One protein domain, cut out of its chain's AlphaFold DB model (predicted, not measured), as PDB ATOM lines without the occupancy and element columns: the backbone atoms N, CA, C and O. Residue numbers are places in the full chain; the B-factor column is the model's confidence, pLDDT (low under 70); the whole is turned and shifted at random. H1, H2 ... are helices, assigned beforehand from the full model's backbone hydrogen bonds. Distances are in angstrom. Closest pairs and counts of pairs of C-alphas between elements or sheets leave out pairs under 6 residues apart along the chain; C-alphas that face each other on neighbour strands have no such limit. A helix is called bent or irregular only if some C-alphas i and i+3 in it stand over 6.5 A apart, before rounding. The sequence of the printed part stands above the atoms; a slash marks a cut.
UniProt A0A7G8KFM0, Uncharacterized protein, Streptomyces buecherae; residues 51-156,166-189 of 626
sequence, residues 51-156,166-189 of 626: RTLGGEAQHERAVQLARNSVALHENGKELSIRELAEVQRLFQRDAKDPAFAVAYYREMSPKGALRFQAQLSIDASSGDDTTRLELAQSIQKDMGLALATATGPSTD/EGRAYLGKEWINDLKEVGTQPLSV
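AT A GLANCE: This is residues 51 to 156 and 166 to 189 of the 626 residues of an uncharacterized protein of Streptomyces buecherae (UniProt A0A7G8KFM0). H1 and H4 form opposite sides of a small helical body, H2 and the sharply bent H3 joining them. H5 packs outside, near the bend of H3. The printed part has 130 residues, 99 of them in five named helices, H1 to H5 in order along the chain, with no named strand; the class is all helix. It is compact, radius of gyration of the C-alphas 14.3 A, spans 44 by 34 by 22 A.

HOW THE PARTS SIT: Start at H1, residues 51 to 73, in a hairpin with H2, residues 81 to 94; the closest C-alphas, Ala 62 and Val 87, are 5.9 A apart. H3, residues 98 to 126, assigned as one helix by its hydrogen bonds, is bent: C-alphas 107 and 110 are 9.1 A apart, and its arms H3a, 98 to 107, and H3b, 110 to 126, are about perpendicular, 88 degrees. H1 touches H3a, closest C-alphas His 59 and Phe 100, 5.4 A. H4, residues 130 to 151, touches H2, closest C-alphas Gln 88 and Ile 139, 5.2 A. H3b and H4 form a hairpin, closest C-alphas Ala 124 and Leu 133, 4.9 A. H5, residues 173 to 183, touches H3b at residues 110 to 111 alone, closest C-alphas Pro 110 and Leu 179, 5.1 A. In H1, H2, H3a, H3b, H4 and H5 every O i to N i+4 pair is within hydrogen-bond range.

IN THESE COORDINATES: Find C-alpha 51 at (73.971, 108.578, 82.362); H1 runs 32.9 A. H4 runs 31.6 A. H5 ends at C-alpha 183, (82.747, 139.860, 75.066).

THE WHOLE: Residues 157 to 165 are not printed; C-alphas 156 and 166 are 17.1 A apart. Residues 51 to 56, 153 to 156 and 166 to 169 have pLDDT under 70.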
ATOM      1  N   ARG A  51      74.072 107.345  83.150       55.06
ATOM      2  CA  ARG A  51      73.971 108.578  82.362       55.06
ATOM      3  C   ARG A  51      74.925 109.661  82.882       55.06
ATOM      4  O   ARG A  51      75.605 110.268  82.069       55.06
ATOM      5  N   THR A  52      75.059 109.836  84.200       53.97
ATOM      6  CA  THR A  52      76.055 110.756  84.791       53.97
ATOM      7  C   THR A  52      77.496 110.332  84.515       53.97
ATOM      8  O   THR A  52      78.275 111.160  84.072       53.97
ATOM      9  N   LEU A  53      77.847 109.051  84.692       54.25
ATOM     10  CA  LEU A  53      79.206 108.555  84.412       54.25
ATOM     11  C   LEU A  53      79.551 108.631  82.915       54.25
ATOM     12  O   LEU A  53      80.696 108.878  82.548       54.25
ATOM     13  N   GLY A  54      78.555 108.426  82.046       59.66
ATOM     14  CA  GLY A  54      78.678 108.666  80.613       59.66
ATOM     15  C   GLY A  54      78.917 110.145  80.307       59.66
ATOM     16  O   GLY A  54      79.906 110.458  79.659       59.66
ATOM     17  N   GLY A  55      78.067 111.044  80.810       61.00
ATOM     18  CA  GLY A  55      78.182 112.492  80.592       61.00
ATOM     19  C   GLY A  55      79.477 113.105  81.142       61.00
ATOM     20  O   GLY A  55      80.050 113.998  80.517       61.00
ATOM     21  N   GLU A  56      79.996 112.586  82.261       65.62
ATOM     22  CA  GLU A  56      81.289 112.988  82.832       65.62
ATOM     23  C   GLU A  56      82.450 112.698  81.862       65.62
ATOM     24  O   GLU A  56      83.134 113.616  81.427       65.62
ATOM     25  N   ALA A  57      82.604 111.464  81.377       76.25
ATOM     26  CA  ALA A  57      83.663 111.153  80.407       76.25
ATOM     27  C   ALA A  57      83.493 111.881  79.053       76.25
ATOM     28  O   ALA A  57      84.451 112.091  78.305       76.25
ATOM     29  N   GLN A  58      82.258 112.243  78.698       84.31
ATOM     30  CA  GLN A  58      81.926 112.845  77.408       84.31
ATOM     31  C   GLN A  58      82.234 114.344  77.357       84.31
ATOM     32  O   GLN A  58      82.786 114.796  76.349       84.31
ATOM     33  N   HIS A  59      81.935 115.107  78.417       88.50
ATOM     34  CA  HIS A  59      82.307 116.525  78.457       88.50
ATOM     35  C   HIS A  59      83.826 116.695  78.557       88.50
ATOM     36  O   HIS A  59      84.368 117.507  77.814       88.50
ATOM     37  N   GLU A  60      84.530 115.881  79.355       92.56
ATOM     38  CA  GLU A  60      85.999 115.906  79.439       92.56
ATOM     39  C   GLU A  60      86.635 115.713  78.056       92.56
ATOM     40  O   GLU A  60      87.543 116.446  77.658       92.56
ATOM     41  N   ARG A  61      86.116 114.760  77.266       94.81
ATOM     42  CA  ARG A  61      86.586 114.535  75.894       94.81
ATOM     43  C   ARG A  61      86.287 115.723  74.977       94.81
ATOM     44  O   ARG A  61      87.152 116.085  74.177       94.81
ATOM     45  N   ALA A  62      85.110 116.338  75.091       94.25
ATOM     46  CA  ALA A  62      84.754 117.526  74.314       94.25
ATOM     47  C   ALA A  62      85.658 118.722  74.662       94.25
ATOM     48  O   ALA A  62      86.178 119.380  73.761       94.25
ATOM     49  N   VAL A  63      85.913 118.956  75.953       95.94
ATOM     50  CA  VAL A  63      86.843 119.977  76.460       95.94
ATOM     51  C   VAL A  63      88.258 119.704  75.957       95.94
ATOM     52  O   VAL A  63      88.925 120.612  75.464       95.94
ATOM     53  N   GLN A  64      88.720 118.453  76.020       96.62
ATOM     54  CA  GLN A  64      90.049 118.071  75.548       96.62
ATOM     55  C   GLN A  64      90.227 118.334  74.048       96.62
ATOM     56  O   GLN A  64      91.271 118.847  73.645       96.62
ATOM     57  N   LEU A  65      89.232 118.001  73.220       95.44
ATOM     58  CA  LEU A  65      89.265 118.266  71.779       95.44
ATOM     59  C   LEU A  65      89.222 119.770  71.478       95.44
ATOM     60  O   LEU A  65      90.006 120.244  70.660       95.44
ATOM     61  N   ALA A  66      88.375 120.529  72.177       93.75
ATOM     62  CA  ALA A  66      88.287 121.976  72.010       93.75
ATOM     63  C   ALA A  66      89.593 122.684  72.417       93.75
ATOM     64  O   ALA A  66      90.116 123.503  71.666       93.75
ATOM     65  N   ARG A  67      90.191 122.314  73.559       94.81
ATOM     66  CA  ARG A  67      91.512 122.821  73.979       94.81
ATOM     67  C   ARG A  67      92.622 122.413  73.012       94.81
ATOM     68  O   ARG A  67      93.507 123.220  72.745       94.81
ATOM     69  N   ASN A  68      92.570 121.190  72.477       93.06
ATOM     70  CA  ASN A  68      93.512 120.744  71.452       93.06
ATOM     71  C   ASN A  68      93.403 121.605  70.188       93.06
ATOM     72  O   ASN A  68      94.424 122.037  69.674       93.06
ATOM     73  N   SER A  69      92.185 121.924  69.738       90.44
ATOM     74  CA  SER A  69      91.961 122.856  68.625       90.44
ATOM     75  C   SER A  69      92.626 124.208  68.882       90.44
ATOM     76  O   SER A  69      93.382 124.691  68.046       90.44
ATOM     77  N   VAL A  70      92.414 124.771  70.079       87.94
ATOM     78  CA  VAL A  70      93.006 126.058  70.471       87.94
ATOM     79  C   VAL A  70      94.533 126.011  70.440       87.94
ATOM     80  O   VAL A  70      95.149 126.925  69.897       87.94
ATOM     81  N   ALA A  71      95.143 124.946  70.961       89.12
ATOM     82  CA  ALA A  71      96.596 124.775  70.979       89.12
ATOM     83  C   ALA A  71      97.199 124.482  69.589       89.12
ATOM     84  O   ALA A  71      98.304 124.928  69.274       89.12
ATOM     85  N   LEU A  72      96.497 123.727  68.740       87.56
ATOM     86  CA  LEU A  72      96.928 123.452  67.366       87.56
ATOM     87  C   LEU A  72      96.962 124.733  66.536       87.56
ATOM     88  O   LEU A  72      97.935 124.965  65.813       87.56
ATOM     89  N   HIS A  73      95.959 125.589  66.708       82.69
ATOM     90  CA  HIS A  73      95.849 126.842  65.978       82.69
ATOM     91  C   HIS A  73      97.007 127.806  66.289       82.69
ATOM     92  O   HIS A  73      97.463 128.529  65.405       82.69
ATOM     93  N   GLU A  74      97.560 127.798  67.508       79.62
ATOM     94  CA  GLU A  74      98.775 128.573  67.842       79.62
ATOM     95  C   GLU A  74      99.994 128.179  66.987       79.62
ATOM     96  O   GLU A  74     100.951 128.939  66.879       79.62
ATOM     97  N   ASN A  75      99.941 127.014  66.339       82.88
ATOM     98  CA  ASN A  75     100.972 126.488  65.452       82.88
ATOM     99  C   ASN A  75     100.522 126.427  63.976       82.88
ATOM    100  O   ASN A  75     101.140 125.704  63.192       82.88
ATOM    101  N   GLY A  76      99.438 127.122  63.604       80.31
ATOM    102  CA  GLY A  76      98.881 127.105  62.244       80.31
ATOM    103  C   GLY A  76      98.318 125.743  61.822       80.31
ATOM    104  O   GLY A  76      98.398 125.377  60.652       80.31
ATOM    105  N   LYS A  77      97.830 124.947  62.782       87.31
ATOM    106  CA  LYS A  77      97.222 123.631  62.547       87.31
ATOM    107  C   LYS A  77      95.770 123.618  63.003       87.31
ATOM    108  O   LYS A  77      95.396 124.327  63.927       87.31
ATOM    109  N   GLU A  78      95.004 122.705  62.429       89.56
ATOM    110  CA  GLU A  78      93.582 122.526  62.715       89.56
ATOM    111  C   GLU A  78      93.308 121.109  63.233       89.56
ATOM    112  O   GLU A  78      94.109 120.189  63.031       89.56
ATOM    113  N   LEU A  79      92.139 120.900  63.848       92.31
ATOM    114  CA  LEU A  79      91.640 119.547  64.098       92.31
ATOM    115  C   LEU A  79      91.465 118.785  62.778       92.31
ATOM    116  O   LEU A  79      91.017 119.336  61.766       92.31
ATOM    117  N   SER A  80      91.760 117.486  62.796       94.31
ATOM    118  CA  SER A  80      91.446 116.605  61.670       94.31
ATOM    119  C   SER A  80      89.929 116.428  61.504       94.31
ATOM    120  O   SER A  80      89.171 116.531  62.468       94.31
ATOM    121  N   ILE A  81      89.470 116.057  60.301       96.12
ATOM    122  CA  ILE A  81      88.049 115.746  60.037       96.12
ATOM    123  C   ILE A  81      87.503 114.688  61.008       96.12
ATOM    124  O   ILE A  81      86.362 114.772  61.458       96.12
ATOM    125  N   ARG A  82      88.329 113.706  61.391       96.94
ATOM    126  CA  ARG A  82      87.951 112.671  62.362       96.94
ATOM    127  C   ARG A  82      87.703 113.244  63.758       96.94
ATOM    128  O   ARG A  82      86.766 112.807  64.423       96.94
ATOM    129  N   GLU A  83      88.544 114.175  64.197       97.12
ATOM    130  CA  GLU A  83      88.401 114.851  65.489       97.12
ATOM    131  C   GLU A  83      87.216 115.821  65.479       97.12
ATOM    132  O   GLU A  83      86.426 115.803  66.418       97.12
ATOM    133  N   LEU A  84      87.011 116.582  64.398       96.75
ATOM    134  CA  LEU A  84      85.816 117.417  64.230       96.75
ATOM    135  C   LEU A  84      84.528 116.590  64.262       96.75
ATOM    136  O   LEU A  84      83.597 116.921  64.992       96.75
ATOM    137  N   ALA A  85      84.487 115.463  63.550       97.75
ATOM    138  CA  ALA A  85      83.355 114.539  63.598       97.75
ATOM    139  C   ALA A  85      83.142 113.932  64.997       97.75
ATOM    140  O   ALA A  85      82.040 113.504  65.336       97.75
ATOM    141  N   GLU A  86      84.190 113.852  65.821       97.50
ATOM    142  CA  GLU A  86      84.062 113.454  67.220       97.50
ATOM    143  C   GLU A  86      83.449 114.566  68.073       97.50
ATOM    144  O   GLU A  86      82.500 114.280  68.801       97.50
ATOM    145  N   VAL A  87      83.911 115.814  67.933       97.12
ATOM    146  CA  VAL A  87      83.300 116.980  68.595       97.12
ATOM    147  C   VAL A  87      81.815 117.068  68.245       97.12
ATOM    148  O   VAL A  87      80.977 117.124  69.144       97.12
ATOM    149  N   GLN A  88      81.490 116.994  66.952       96.81
ATOM    150  CA  GLN A  88      80.118 117.024  66.453       96.81
ATOM    151  C   GLN A  88      79.256 115.943  67.118       96.81
ATOM    152  O   GLN A  88      78.195 116.254  67.648       96.81
ATOM    153  N   ARG A  89      79.726 114.690  67.181       97.25
ATOM    154  CA  ARG A  89      78.971 113.596  67.819       97.25
ATOM    155  C   ARG A  89      78.743 113.800  69.316       97.25
ATOM    156  O   ARG A  89      77.698 113.388  69.814       97.25
ATOM    157  N   LEU A  90      79.713 114.367  70.036       96.56
ATOM    158  CA  LEU A  90      79.577 114.643  71.471       96.56
ATOM    159  C   LEU A  90      78.500 115.707  71.708       96.56
ATOM    160  O   LEU A  90      77.552 115.473  72.452       96.56
ATOM    161  N   PHE A  91      78.588 116.833  70.999       96.19
ATOM    162  CA  PHE A  91      77.610 117.912  71.109       96.19
ATOM    163  C   PHE A  91      76.217 117.503  70.627       96.19
ATOM    164  O   PHE A  91      75.240 117.722  71.337       96.19
ATOM    165  N   GLN A  92      76.108 116.827  69.485       94.31
ATOM    166  CA  GLN A  92      74.822 116.366  68.966       94.31
ATOM    167  C   GLN A  92      74.091 115.450  69.961       94.31
ATOM    168  O   GLN A  92      72.861 115.476  70.048       94.31
ATOM    169  N   ARG A  93      74.836 114.628  70.712       93.81
ATOM    170  CA  ARG A  93      74.263 113.730  71.721       93.81
ATOM    171  C   ARG A  93      73.861 114.476  72.994       93.81
ATOM    172  O   ARG A  93      72.775 114.217  73.511       93.81
ATOM    173  N   ASP A  94      74.713 115.379  73.478       93.69
ATOM    174  CA  ASP A  94      74.651 115.854  74.866       93.69
ATOM    175  C   ASP A  94      74.390 117.363  75.018       93.69
ATOM    176  O   ASP A  94      74.247 117.838  76.139       93.69
ATOM    177  N   ALA A  95      74.241 118.135  73.936       93.44
ATOM    178  CA  ALA A  95      73.992 119.583  74.007       93.44
ATOM    179  C   ALA A  95      72.737 119.957  74.816       93.44
ATOM    180  O   ALA A  95      72.664 121.051  75.362       93.44
ATOM    181  N   LYS A  96      71.749 119.060  74.915       91.69
ATOM    182  CA  LYS A  96      70.531 119.262  75.724       91.69
ATOM    183  C   LYS A  96      70.613 118.649  77.124       91.69
ATOM    184  O   LYS A  96      69.612 118.655  77.837       91.69
ATOM    185  N   ASP A  97      71.753 118.076  77.504       90.44
ATOM    186  CA  ASP A  97      71.998 117.578  78.855       90.44
ATOM    187  C   ASP A  97      72.649 118.693  79.696       90.44
ATOM    188  O   ASP A  97      73.795 119.070  79.428       90.44
ATOM    189  N   PRO A  98      71.963 119.224  80.730       89.38
ATOM    190  CA  PRO A  98      72.522 120.268  81.583       89.38
ATOM    191  C   PRO A  98      73.850 119.880  82.238       89.38
ATOM    192  O   PRO A  98      74.710 120.742  82.401       89.38
ATOM    193  N   ALA A  99      74.057 118.602  82.584       88.12
ATOM    194  CA  ALA A  99      75.304 118.165  83.208       88.12
ATOM    195  C   ALA A  99      76.491 118.304  82.245       88.12
ATOM    196  O   ALA A  99      77.532 118.830  82.636       88.12
ATOM    197  N   PHE A 100      76.316 117.895  80.986       92.69
ATOM    198  CA  PHE A 100      77.327 118.064  79.943       92.69
ATOM    199  C   PHE A 100      77.549 119.544  79.622       92.69
ATOM    200  O   PHE A 100      78.681 120.021  79.651       92.69
ATOM    201  N   ALA A 101      76.468 120.279  79.347       94.19
ATOM    202  CA  ALA A 101      76.544 121.652  78.867       94.19
ATOM    203  C   ALA A 101      77.200 122.589  79.895       94.19
ATOM    204  O   ALA A 101      78.116 123.343  79.565       94.19
ATOM    205  N   VAL A 102      76.785 122.502  81.162       92.62
ATOM    206  CA  VAL A 102      77.359 123.314  82.243       92.62
ATOM    207  C   VAL A 102      78.816 122.940  82.496       92.62
ATOM    208  O   VAL A 102      79.641 123.837  82.659       92.62
ATOM    209  N   ALA A 103      79.148 121.645  82.529       93.06
ATOM    210  CA  ALA A 103      80.522 121.204  82.755       93.06
ATOM    211  C   ALA A 103      81.452 121.668  81.623       93.06
ATOM    212  O   ALA A 103      82.489 122.268  81.899       93.06
ATOM    213  N   TYR A 104      81.033 121.514  80.362       96.12
ATOM    214  CA  TYR A 104      81.787 121.991  79.203       96.12
ATOM    215  C   TYR A 104      82.091 123.496  79.287       96.12
ATOM    216  O   TYR A 104      83.253 123.894  79.209       96.12
ATOM    217  N   TYR A 105      81.075 124.346  79.488       96.56
ATOM    218  CA  TYR A 105      81.272 125.803  79.521       96.56
ATOM    219  C   TYR A 105      82.034 126.291  80.756       96.56
ATOM    220  O   TYR A 105      82.760 127.287  80.669       96.56
ATOM    221  N   ARG A 106      81.913 125.600  81.897       94.56
ATOM    222  CA  ARG A 106      82.737 125.881  83.080       94.56
ATOM    223  C   ARG A 106      84.201 125.573  82.817       94.56
ATOM    224  O   ARG A 106      85.047 126.433  83.033       94.56
ATOM    225  N   GLU A 107      84.502 124.376  82.324       95.62
ATOM    226  CA  GLU A 107      85.886 123.955  82.107       95.62
ATOM    227  C   GLU A 107      86.567 124.699  80.960       95.62
ATOM    228  O   GLU A 107      87.765 124.987  81.030       95.62
ATOM    229  N   MET A 108      85.829 125.033  79.902       95.62
ATOM    230  CA  MET A 108      86.367 125.847  78.817       95.62
ATOM    231  C   MET A 108      86.562 127.308  79.217       95.62
ATOM    232  O   MET A 108      87.392 127.972  78.597       95.62
ATOM    233  N   SER A 109      85.847 127.809  80.236       96.12
ATOM    234  CA  SER A 109      85.622 129.241  80.507       96.12
ATOM    235  C   SER A 109      84.944 129.974  79.329       96.12
ATOM    236  O   SER A 109      84.957 129.471  78.198       96.12
ATOM    237  N   PRO A 110      84.391 131.187  79.526       96.88
ATOM    238  CA  PRO A 110      83.862 131.978  78.414       96.88
ATOM    239  C   PRO A 110      84.911 132.226  77.322       96.88
ATOM    240  O   PRO A 110      84.646 132.031  76.137       96.88
ATOM    241  N   LYS A 111      86.142 132.583  77.716       95.75
ATOM    242  CA  LYS A 111      87.238 132.876  76.782       95.75
ATOM    243  C   LYS A 111      87.637 131.668  75.951       95.75
ATOM    244  O   LYS A 111      87.801 131.797  74.741       95.75
ATOM    245  N   GLY A 112      87.814 130.506  76.575       95.75
ATOM    246  CA  GLY A 112      88.214 129.303  75.846       95.75
ATOM    247  C   GLY A 112      87.120 128.816  74.901       95.75
ATOM    248  O   GLY A 112      87.427 128.467  73.764       95.75
ATOM    249  N   ALA A 113      85.854 128.849  75.331       96.94
ATOM    250  CA  ALA A 113      84.728 128.449  74.488       96.94
ATOM    251  C   ALA A 113      84.576 129.362  73.260       96.94
ATOM    252  O   ALA A 113      84.455 128.868  72.141       96.94
ATOM    253  N   LEU A 114      84.652 130.686  73.449       97.06
ATOM    254  CA  LEU A 114      84.573 131.633  72.335       97.06
ATOM    255  C   LEU A 114      85.797 131.553  71.414       97.06
ATOM    256  O   LEU A 114      85.634 131.615  70.201       97.06
ATOM    257  N   ARG A 115      87.016 131.354  71.935       94.44
ATOM    258  CA  ARG A 115      88.196 131.139  71.073       94.44
ATOM    259  C   ARG A 115      88.059 129.876  70.228       94.44
ATOM    260  O   ARG A 115      88.353 129.933  69.042       94.44
ATOM    261  N   PHE A 116      87.582 128.777  70.817       95.69
ATOM    262  CA  PHE A 116      87.329 127.545  70.074       95.69
ATOM    263  C   PHE A 116      86.317 127.769  68.942       95.69
ATOM    264  O   PHE A 116      86.600 127.415  67.800       95.69
ATOM    265  N   GLN A 117      85.183 128.415  69.235       96.00
ATOM    266  CA  GLN A 117      84.173 128.722  68.220       96.00
ATOM    267  C   GLN A 117      84.725 129.622  67.107       96.00
ATOM    268  O   GLN A 117      84.476 129.371  65.934       96.00
ATOM    269  N   ALA A 118      85.463 130.669  67.465       92.81
ATOM    270  CA  ALA A 118      86.026 131.608  66.503       92.81
ATOM    271  C   ALA A 118      86.982 130.920  65.519       92.81
ATOM    272  O   ALA A 118      86.857 131.113  64.314       92.81
ATOM    273  N   GLN A 119      87.892 130.088  66.031       90.81
ATOM    274  CA  GLN A 119      88.836 129.320  65.214       90.81
ATOM    275  C   GLN A 119      88.104 128.339  64.305       90.81
ATOM    276  O   GLN A 119      88.320 128.343  63.103       90.81
ATOM    277  N   LEU A 120      87.158 127.577  64.862       92.25
ATOM    278  CA  LEU A 120      86.331 126.658  64.087       92.25
ATOM    279  C   LEU A 120      85.617 127.370  62.926       92.25
ATOM    280  O   LEU A 120      85.601 126.855  61.810       92.25
ATOM    281  N   SER A 121      85.034 128.543  63.190       90.94
ATOM    282  CA  SER A 121      84.375 129.369  62.177       90.94
ATOM    283  C   SER A 121      85.341 129.831  61.085       90.94
ATOM    284  O   SER A 121      85.040 129.712  59.899       90.94
ATOM    285  N   ILE A 122      86.514 130.333  61.468       86.19
ATOM    286  CA  ILE A 122      87.523 130.854  60.538       86.19
ATOM    287  C   ILE A 122      88.092 129.733  59.664       86.19
ATOM    288  O   ILE A 122      88.023 129.834  58.439       86.19
ATOM    289  N   ASP A 123      88.558 128.643  60.275       86.81
ATOM    290  CA  ASP A 123      89.134 127.487  59.581       86.81
ATOM    291  C   ASP A 123      88.142 126.933  58.546       86.81
ATOM    292  O   ASP A 123      88.474 126.719  57.381       86.81
ATOM    293  N   ALA A 124      86.879 126.760  58.951       88.88
ATOM    294  CA  ALA A 124      85.844 126.187  58.097       88.88
ATOM    295  C   ALA A 124      85.369 127.119  56.976       88.88
ATOM    296  O   ALA A 124      84.956 126.629  55.928       88.88
ATOM    297  N   SER A 125      85.385 128.437  57.191       84.25
ATOM    298  CA  SER A 125      84.924 129.414  56.194       84.25
ATOM    299  C   SER A 125      86.006 129.808  55.187       84.25
ATOM    300  O   SER A 125      85.689 130.179  54.062       84.25
ATOM    301  N   SER A 126      87.281 129.677  55.556       79.12
ATOM    302  CA  SER A 126      88.415 130.009  54.685       79.12
ATOM    303  C   SER A 126      88.786 128.943  53.648       79.12
ATOM    304  O   SER A 126      89.521 129.239  52.707       79.12
ATOM    305  N   GLY A 127      88.318 127.706  53.832       78.00
ATOM    306  CA  GLY A 127      88.653 126.567  52.982       78.00
ATOM    307  C   GLY A 127      87.500 126.132  52.079       78.00
ATOM    308  O   GLY A 127      86.336 126.409  52.346       78.00
ATOM    309  N   ASP A 128      87.828 125.354  51.047       83.06
ATOM    310  CA  ASP A 128      86.845 124.770  50.120       83.06
ATOM    311  C   ASP A 128      86.353 123.371  50.558       83.06
ATOM    312  O   ASP A 128      85.618 122.695  49.831       83.06
ATOM    313  N   ASP A 129      86.774 122.889  51.737       90.25
ATOM    314  CA  ASP A 129      86.381 121.576  52.260       90.25
ATOM    315  C   ASP A 129      84.940 121.611  52.790       90.25
ATOM    316  O   ASP A 129      84.660 122.000  53.928       90.25
ATOM    317  N   THR A 130      84.013 121.140  51.959       91.62
ATOM    318  CA  THR A 130      82.586 121.073  52.289       91.62
ATOM    319  C   THR A 130      82.292 120.198  53.506       91.62
ATOM    320  O   THR A 130      81.384 120.513  54.272       91.62
ATOM    321  N   THR A 131      83.073 119.136  53.741       94.94
ATOM    322  CA  THR A 131      82.876 118.248  54.898       94.94
ATOM    323  C   THR A 131      83.249 118.965  56.190       94.94
ATOM    324  O   THR A 131      82.534 118.865  57.189       94.94
ATOM    325  N   ARG A 132      84.355 119.716  56.181       94.75
ATOM    326  CA  ARG A 132      84.742 120.568  57.311       94.75
ATOM    327  C   ARG A 132      83.669 121.610  57.604       94.75
ATOM    328  O   ARG A 132      83.287 121.754  58.766       94.75
ATOM    329  N   LEU A 133      83.166 122.288  56.572       93.06
ATOM    330  CA  LEU A 133      82.127 123.305  56.715       93.06
ATOM    331  C   LEU A 133      80.844 122.734  57.333       93.06
ATOM    332  O   LEU A 133      80.336 123.293  58.301       93.06
ATOM    333  N   GLU A 134      80.352 121.596  56.842       95.12
ATOM    334  CA  GLU A 134      79.153 120.937  57.379       95.12
ATOM    335  C   GLU A 134      79.327 120.515  58.849       95.12
ATOM    336  O   GLU A 134      78.434 120.723  59.680       95.12
ATOM    337  N   LEU A 135      80.491 119.957  59.202       97.25
ATOM    338  CA  LEU A 135      80.805 119.600  60.586       97.25
ATOM    339  C   LEU A 135      80.852 120.837  61.486       97.25
ATOM    340  O   LEU A 135      80.249 120.832  62.559       97.25
ATOM    341  N   ALA A 136      81.522 121.901  61.046       96.06
ATOM    342  CA  ALA A 136      81.637 123.147  61.792       96.06
ATOM    343  C   ALA A 136      80.276 123.837  61.984       96.06
ATOM    344  O   ALA A 136      79.977 124.304  63.083       96.06
ATOM    345  N   GLN A 137      79.406 123.814  60.970       95.69
ATOM    346  CA  GLN A 137      78.021 124.282  61.067       95.69
ATOM    347  C   GLN A 137      77.227 123.522  62.133       95.69
ATOM    348  O   GLN A 137      76.543 124.139  62.953       95.69
ATOM    349  N   SER A 138      77.327 122.187  62.146       96.81
ATOM    350  CA  SER A 138      76.666 121.364  63.166       96.81
ATOM    351  C   SER A 138      77.209 121.669  64.559       96.81
ATOM    352  O   SER A 138      76.423 121.826  65.490       96.81
ATOM    353  N   ILE A 139      78.532 121.794  64.705       97.94
ATOM    354  CA  ILE A 139      79.167 122.092  65.993       97.94
ATOM    355  C   ILE A 139      78.742 123.474  66.499       97.94
ATOM    356  O   ILE A 139      78.303 123.559  67.641       97.94
ATOM    357  N   GLN A 140      78.789 124.531  65.678       97.56
ATOM    358  CA  GLN A 140      78.350 125.879  66.078       97.56
ATOM    359  C   GLN A 140      76.895 125.866  66.568       97.56
ATOM    360  O   GLN A 140      76.578 126.422  67.624       97.56
ATOM    361  N   LYS A 141      76.002 125.204  65.823       96.94
ATOM    362  CA  LYS A 141      74.592 125.059  66.199       96.94
ATOM    363  C   LYS A 141      74.431 124.356  67.546       96.94
ATOM    364  O   LYS A 141      73.712 124.844  68.419       96.94
ATOM    365  N   ASP A 142      75.080 123.207  67.711       97.62
ATOM    366  CA  ASP A 142      74.932 122.395  68.915       97.62
ATOM    367  C   ASP A 142      75.638 123.037  70.125       97.62
ATOM    368  O   ASP A 142      75.160 122.904  71.251       97.62
ATOM    369  N   MET A 143      76.705 123.817  69.913       97.88
ATOM    370  CA  MET A 143      77.307 124.673  70.938       97.88
ATOM    371  C   MET A 143      76.342 125.766  71.405       97.88
ATOM    372  O   MET A 143      76.211 125.964  72.613       97.88
ATOM    373  N   GLY A 144      75.636 126.440  70.491       96.88
ATOM    374  CA  GLY A 144      74.596 127.415  70.844       96.88
ATOM    375  C   GLY A 144      73.463 126.782  71.658       96.88
ATOM    376  O   GLY A 144      73.103 127.264  72.729       96.88
ATOM    377  N   LEU A 145      72.983 125.611  71.235       96.50
ATOM    378  CA  LEU A 145      71.991 124.841  71.987       96.50
ATOM    379  C   LEU A 145      72.499 124.397  73.372       96.50
ATOM    380  O   LEU A 145      71.740 124.430  74.345       96.50
ATOM    381  N   ALA A 146      73.771 124.010  73.481       96.56
ATOM    382  CA  ALA A 146      74.406 123.726  74.762       96.56
ATOM    383  C   ALA A 146      74.491 124.979  75.638       96.56
ATOM    384  O   ALA A 146      74.213 124.901  76.831       96.56
ATOM    385  N   LEU A 147      74.801 126.148  75.071       97.00
ATOM    386  CA  LEU A 147      74.848 127.400  75.828       97.00
ATOM    387  C   LEU A 147      73.465 127.763  76.364       97.00
ATOM    388  O   LEU A 147      73.328 128.094  77.541       97.00
ATOM    389  N   ALA A 148      72.433 127.640  75.529       94.62
ATOM    390  CA  ALA A 148      71.046 127.816  75.937       94.62
ATOM    391  C   ALA A 148      70.661 126.840  77.059       94.62
ATOM    392  O   ALA A 148      70.082 127.250  78.057       94.62
ATOM    393  N   THR A 149      71.057 125.569  76.960       92.56
ATOM    394  CA  THR A 149      70.821 124.569  78.018       92.56
ATOM    395  C   THR A 149      71.557 124.917  79.314       92.56
ATOM    396  O   THR A 149      71.001 124.767  80.396       92.56
ATOM    397  N   ALA A 150      72.791 125.414  79.224       92.81
ATOM    398  CA  ALA A 150      73.607 125.781  80.378       92.81
ATOM    399  C   ALA A 150      73.171 127.099  81.045       92.81
ATOM    400  O   ALA A 150      73.612 127.397  82.155       92.81
ATOM    401  N   THR A 151      72.337 127.902  80.383       89.44
ATOM    402  CA  THR A 151      71.887 129.222  80.866       89.44
ATOM    403  C   THR A 151      70.374 129.317  81.070       89.44
ATOM    404  O   THR A 151      69.907 130.255  81.713       89.44
ATOM    405  N   GLY A 152      69.606 128.356  80.554       78.31
ATOM    406  CA  GLY A 152      68.155 128.255  80.673       78.31
ATOM    407  C   GLY A 152      67.717 127.441  81.894       78.31
ATOM    408  O   GLY A 152      68.399 126.478  82.230       78.31
ATOM    409  N   PRO A 153      66.589 127.762  82.557       62.41
ATOM    410  CA  PRO A 153      66.042 126.953  83.635       62.41
ATOM    411  C   PRO A 153      65.634 125.577  83.092       62.41
ATOM    412  O   PRO A 153      65.007 125.452  82.046       62.41
ATOM    413  N   SER A 154      65.980 124.522  83.822       51.00
ATOM    414  CA  SER A 154      65.791 123.124  83.439       51.00
ATOM    415  C   SER A 154      64.323 122.695  83.512       51.00
ATOM    416  O   SER A 154      63.996 121.629  82.988       51.00
ATOM    417  N   THR A 155      63.449 123.461  84.185       51.22
ATOM    418  CA  THR A 155      62.020 123.140  84.339       51.22
ATOM    419  C   THR A 155      61.151 124.380  84.580       51.22
ATOM    420  O   THR A 155      61.587 125.309  85.254       51.22
ATOM    421  N   ASP A 156      59.873 124.305  84.188       49.56
ATOM    422  CA  ASP A 156      58.799 125.284  84.479       49.56
ATOM    423  C   ASP A 156      58.480 125.466  85.985       49.56
ATOM    424  O   ASP A 156      57.485 126.092  86.351       49.56
ATOM    425  N   GLU A 166      73.455 129.607  90.716       60.19
ATOM    426  CA  GLU A 166      74.547 128.751  90.289       60.19
ATOM    427  C   GLU A 166      74.325 127.328  90.817       60.19
ATOM    428  O   GLU A 166      73.976 127.118  91.981       60.19
ATOM    429  N   GLY A 167      74.504 126.332  89.954       60.47
ATOM    430  CA  GLY A 167      74.366 124.935  90.347       60.47
ATOM    431  C   GLY A 167      74.815 123.981  89.254       60.47
ATOM    432  O   GLY A 167      75.324 124.394  88.217       60.47
ATOM    433  N   ARG A 168      74.624 122.676  89.451       60.12
ATOM    434  CA  ARG A 168      74.947 121.672  88.417       60.12
ATOM    435  C   ARG A 168      74.128 121.810  87.128       60.12
ATOM    436  O   ARG A 168      74.507 121.217  86.133       60.12
ATOM    437  N   ALA A 169      73.032 122.564  87.163       69.06
ATOM    438  CA  ALA A 169      72.140 122.758  86.027       69.06
ATOM    439  C   ALA A 169      72.344 124.093  85.293       69.06
ATOM    440  O   ALA A 169      71.889 124.195  84.162       69.06
ATOM    441  N   TYR A 170      73.041 125.077  85.890       80.06
ATOM    442  CA  TYR A 170      73.150 126.432  85.330       80.06
ATOM    443  C   TYR A 170      74.524 127.066  85.558       80.06
ATOM    444  O   TYR A 170      75.131 126.914  86.627       80.06
ATOM    445  N   LEU A 171      74.973 127.847  84.576       86.81
ATOM    446  CA  LEU A 171      76.081 128.786  84.706       86.81
ATOM    447  C   LEU A 171      75.676 129.953  85.618       86.81
ATOM    448  O   LEU A 171      74.558 130.464  85.558       86.81
ATOM    449  N   GLY A 172      76.589 130.335  86.510       82.31
ATOM    450  CA  GLY A 172      76.356 131.356  87.527       82.31
ATOM    451  C   GLY A 172      76.642 132.780  87.052       82.31
ATOM    452  O   GLY A 172      77.160 133.019  85.961       82.31
ATOM    453  N   LYS A 173      76.353 133.743  87.932       85.81
ATOM    454  CA  LYS A 173      76.619 135.173  87.709       85.81
ATOM    455  C   LYS A 173      78.098 135.469  87.431       85.81
ATOM    456  O   LYS A 173      78.379 136.352  86.632       85.81
ATOM    457  N   GLU A 174      79.019 134.755  88.076       89.38
ATOM    458  CA  GLU A 174      80.464 134.935  87.870       89.38
ATOM    459  C   GLU A 174      80.860 134.615  86.428       89.38
ATOM    460  O   GLU A 174      81.408 135.474  85.748       89.38
ATOM    461  N   TRP A 175      80.444 133.456  85.912       93.81
ATOM    462  CA  TRP A 175      80.695 133.080  84.519       93.81
ATOM    463  C   TRP A 175      80.106 134.094  83.525       93.81
ATOM    464  O   TRP A 175      80.726 134.402  82.512       93.81
ATOM    465  N   ILE A 176      78.923 134.651  83.815       92.81
ATOM    466  CA  ILE A 176      78.311 135.698  82.980       92.81
ATOM    467  C   ILE A 176      79.130 136.993  83.034       92.81
ATOM    468  O   ILE A 176      79.306 137.635  82.003       92.81
ATOM    469  N   ASN A 177      79.645 137.388  84.199       94.50
ATOM    470  CA  ASN A 177      80.511 138.564  84.311       94.50
ATOM    471  C   ASN A 177      81.816 138.373  83.526       94.50
ATOM    472  O   ASN A 177      82.207 139.275  82.788       94.50
ATOM    473  N   ASP A 178      82.429 137.193  83.623       96.69
ATOM    474  CA  ASP A 178      83.616 136.835  82.845       96.69
ATOM    475  C   ASP A 178      83.307 136.852  81.341       96.69
ATOM    476  O   ASP A 178      84.088 137.365  80.541       96.69
ATOM    477  N   LEU A 179      82.135 136.343  80.935       97.69
ATOM    478  CA  LEU A 179      81.681 136.412  79.548       97.69
ATOM    479  C   LEU A 179      81.541 137.861  79.082       97.69
ATOM    480  O   LEU A 179      81.934 138.160  77.960       97.69
ATOM    481  N   LYS A 180      81.005 138.758  79.916       97.25
ATOM    482  CA  LYS A 180      80.891 140.176  79.563       97.25
ATOM    483  C   LYS A 180      82.254 140.825  79.361       97.25
ATOM    484  O   LYS A 180      82.449 141.536  78.380       97.25
ATOM    485  N   GLU A 181      83.204 140.552  80.252       96.81
ATOM    486  CA  GLU A 181      84.573 141.049  80.112       96.81
ATOM    487  C   GLU A 181      85.184 140.570  78.788       96.81
ATOM    488  O   GLU A 181      85.621 141.381  77.968       96.81
ATOM    489  N   VAL A 182      85.129 139.260  78.533       96.69
ATOM    490  CA  VAL A 182      85.642 138.638  77.305       96.69
ATOM    491  C   VAL A 182      84.897 139.124  76.059       96.69
ATOM    492  O   VAL A 182      85.511 139.285  75.007       96.69
ATOM    493  N   GLY A 183      83.595 139.390  76.160       95.94
ATOM    494  CA  GLY A 183      82.747 139.860  75.066       95.94
ATOM    495  C   GLY A 183      83.261 141.149  74.425       95.94
ATOM    496  O   GLY A 183      83.144 141.338  73.215       95.94
ATOM    497  N   THR A 184      83.907 141.998  75.223       94.00
ATOM    498  CA  THR A 184      84.502 143.264  74.768       94.00
ATOM    499  C   THR A 184      85.935 143.139  74.254       94.00
ATOM    500  O   THR A 184      86.460 144.083  73.666       94.00
ATOM    501  N   GLN A 185      86.584 141.995  74.473       93.44
ATOM    502  CA  GLN A 185      87.994 141.799  74.157       93.44
ATOM    503  C   GLN A 185      88.173 141.163  72.771       93.44
ATOM    504  O   GLN A 185      87.409 140.263  72.404       93.44
ATOM    505  N   PRO A 186      89.212 141.561  72.013       91.19
ATOM    506  CA  PRO A 186      89.642 140.826  70.831       91.19
ATOM    507  C   PRO A 186      90.023 139.387  71.189       91.19
ATOM    508  O   PRO A 186      90.734 139.134  72.168       91.19
ATOM    509  N   LEU A 187      89.588 138.433  70.375       88.56
ATOM    510  CA  LEU A 187      89.982 137.037  70.498       88.56
ATOM    511  C   LEU A 187      91.130 136.770  69.539       88.56
ATOM    512  O   LEU A 187      90.920 136.785  68.340       88.56
ATOM    513  N   SER A 188      92.326 136.487  70.062       82.31
ATOM    514  CA  SER A 188      93.489 136.140  69.237       82.31
ATOM    515  C   SER A 188      93.271 134.805  68.515       82.31
ATOM    516  O   SER A 188      93.450 133.740  69.125       82.31
ATOM    517  N   VAL A 189      92.904 134.876  67.234       76.19
ATOM    518  CA  VAL A 189      92.559 133.732  66.363       76.19
ATOM    519  C   VAL A 189      93.285 133.767  65.016       76.19
ATOM    520  O   VAL A 189      92.772 133.308  64.010       76.19
TER     521      VAL A 189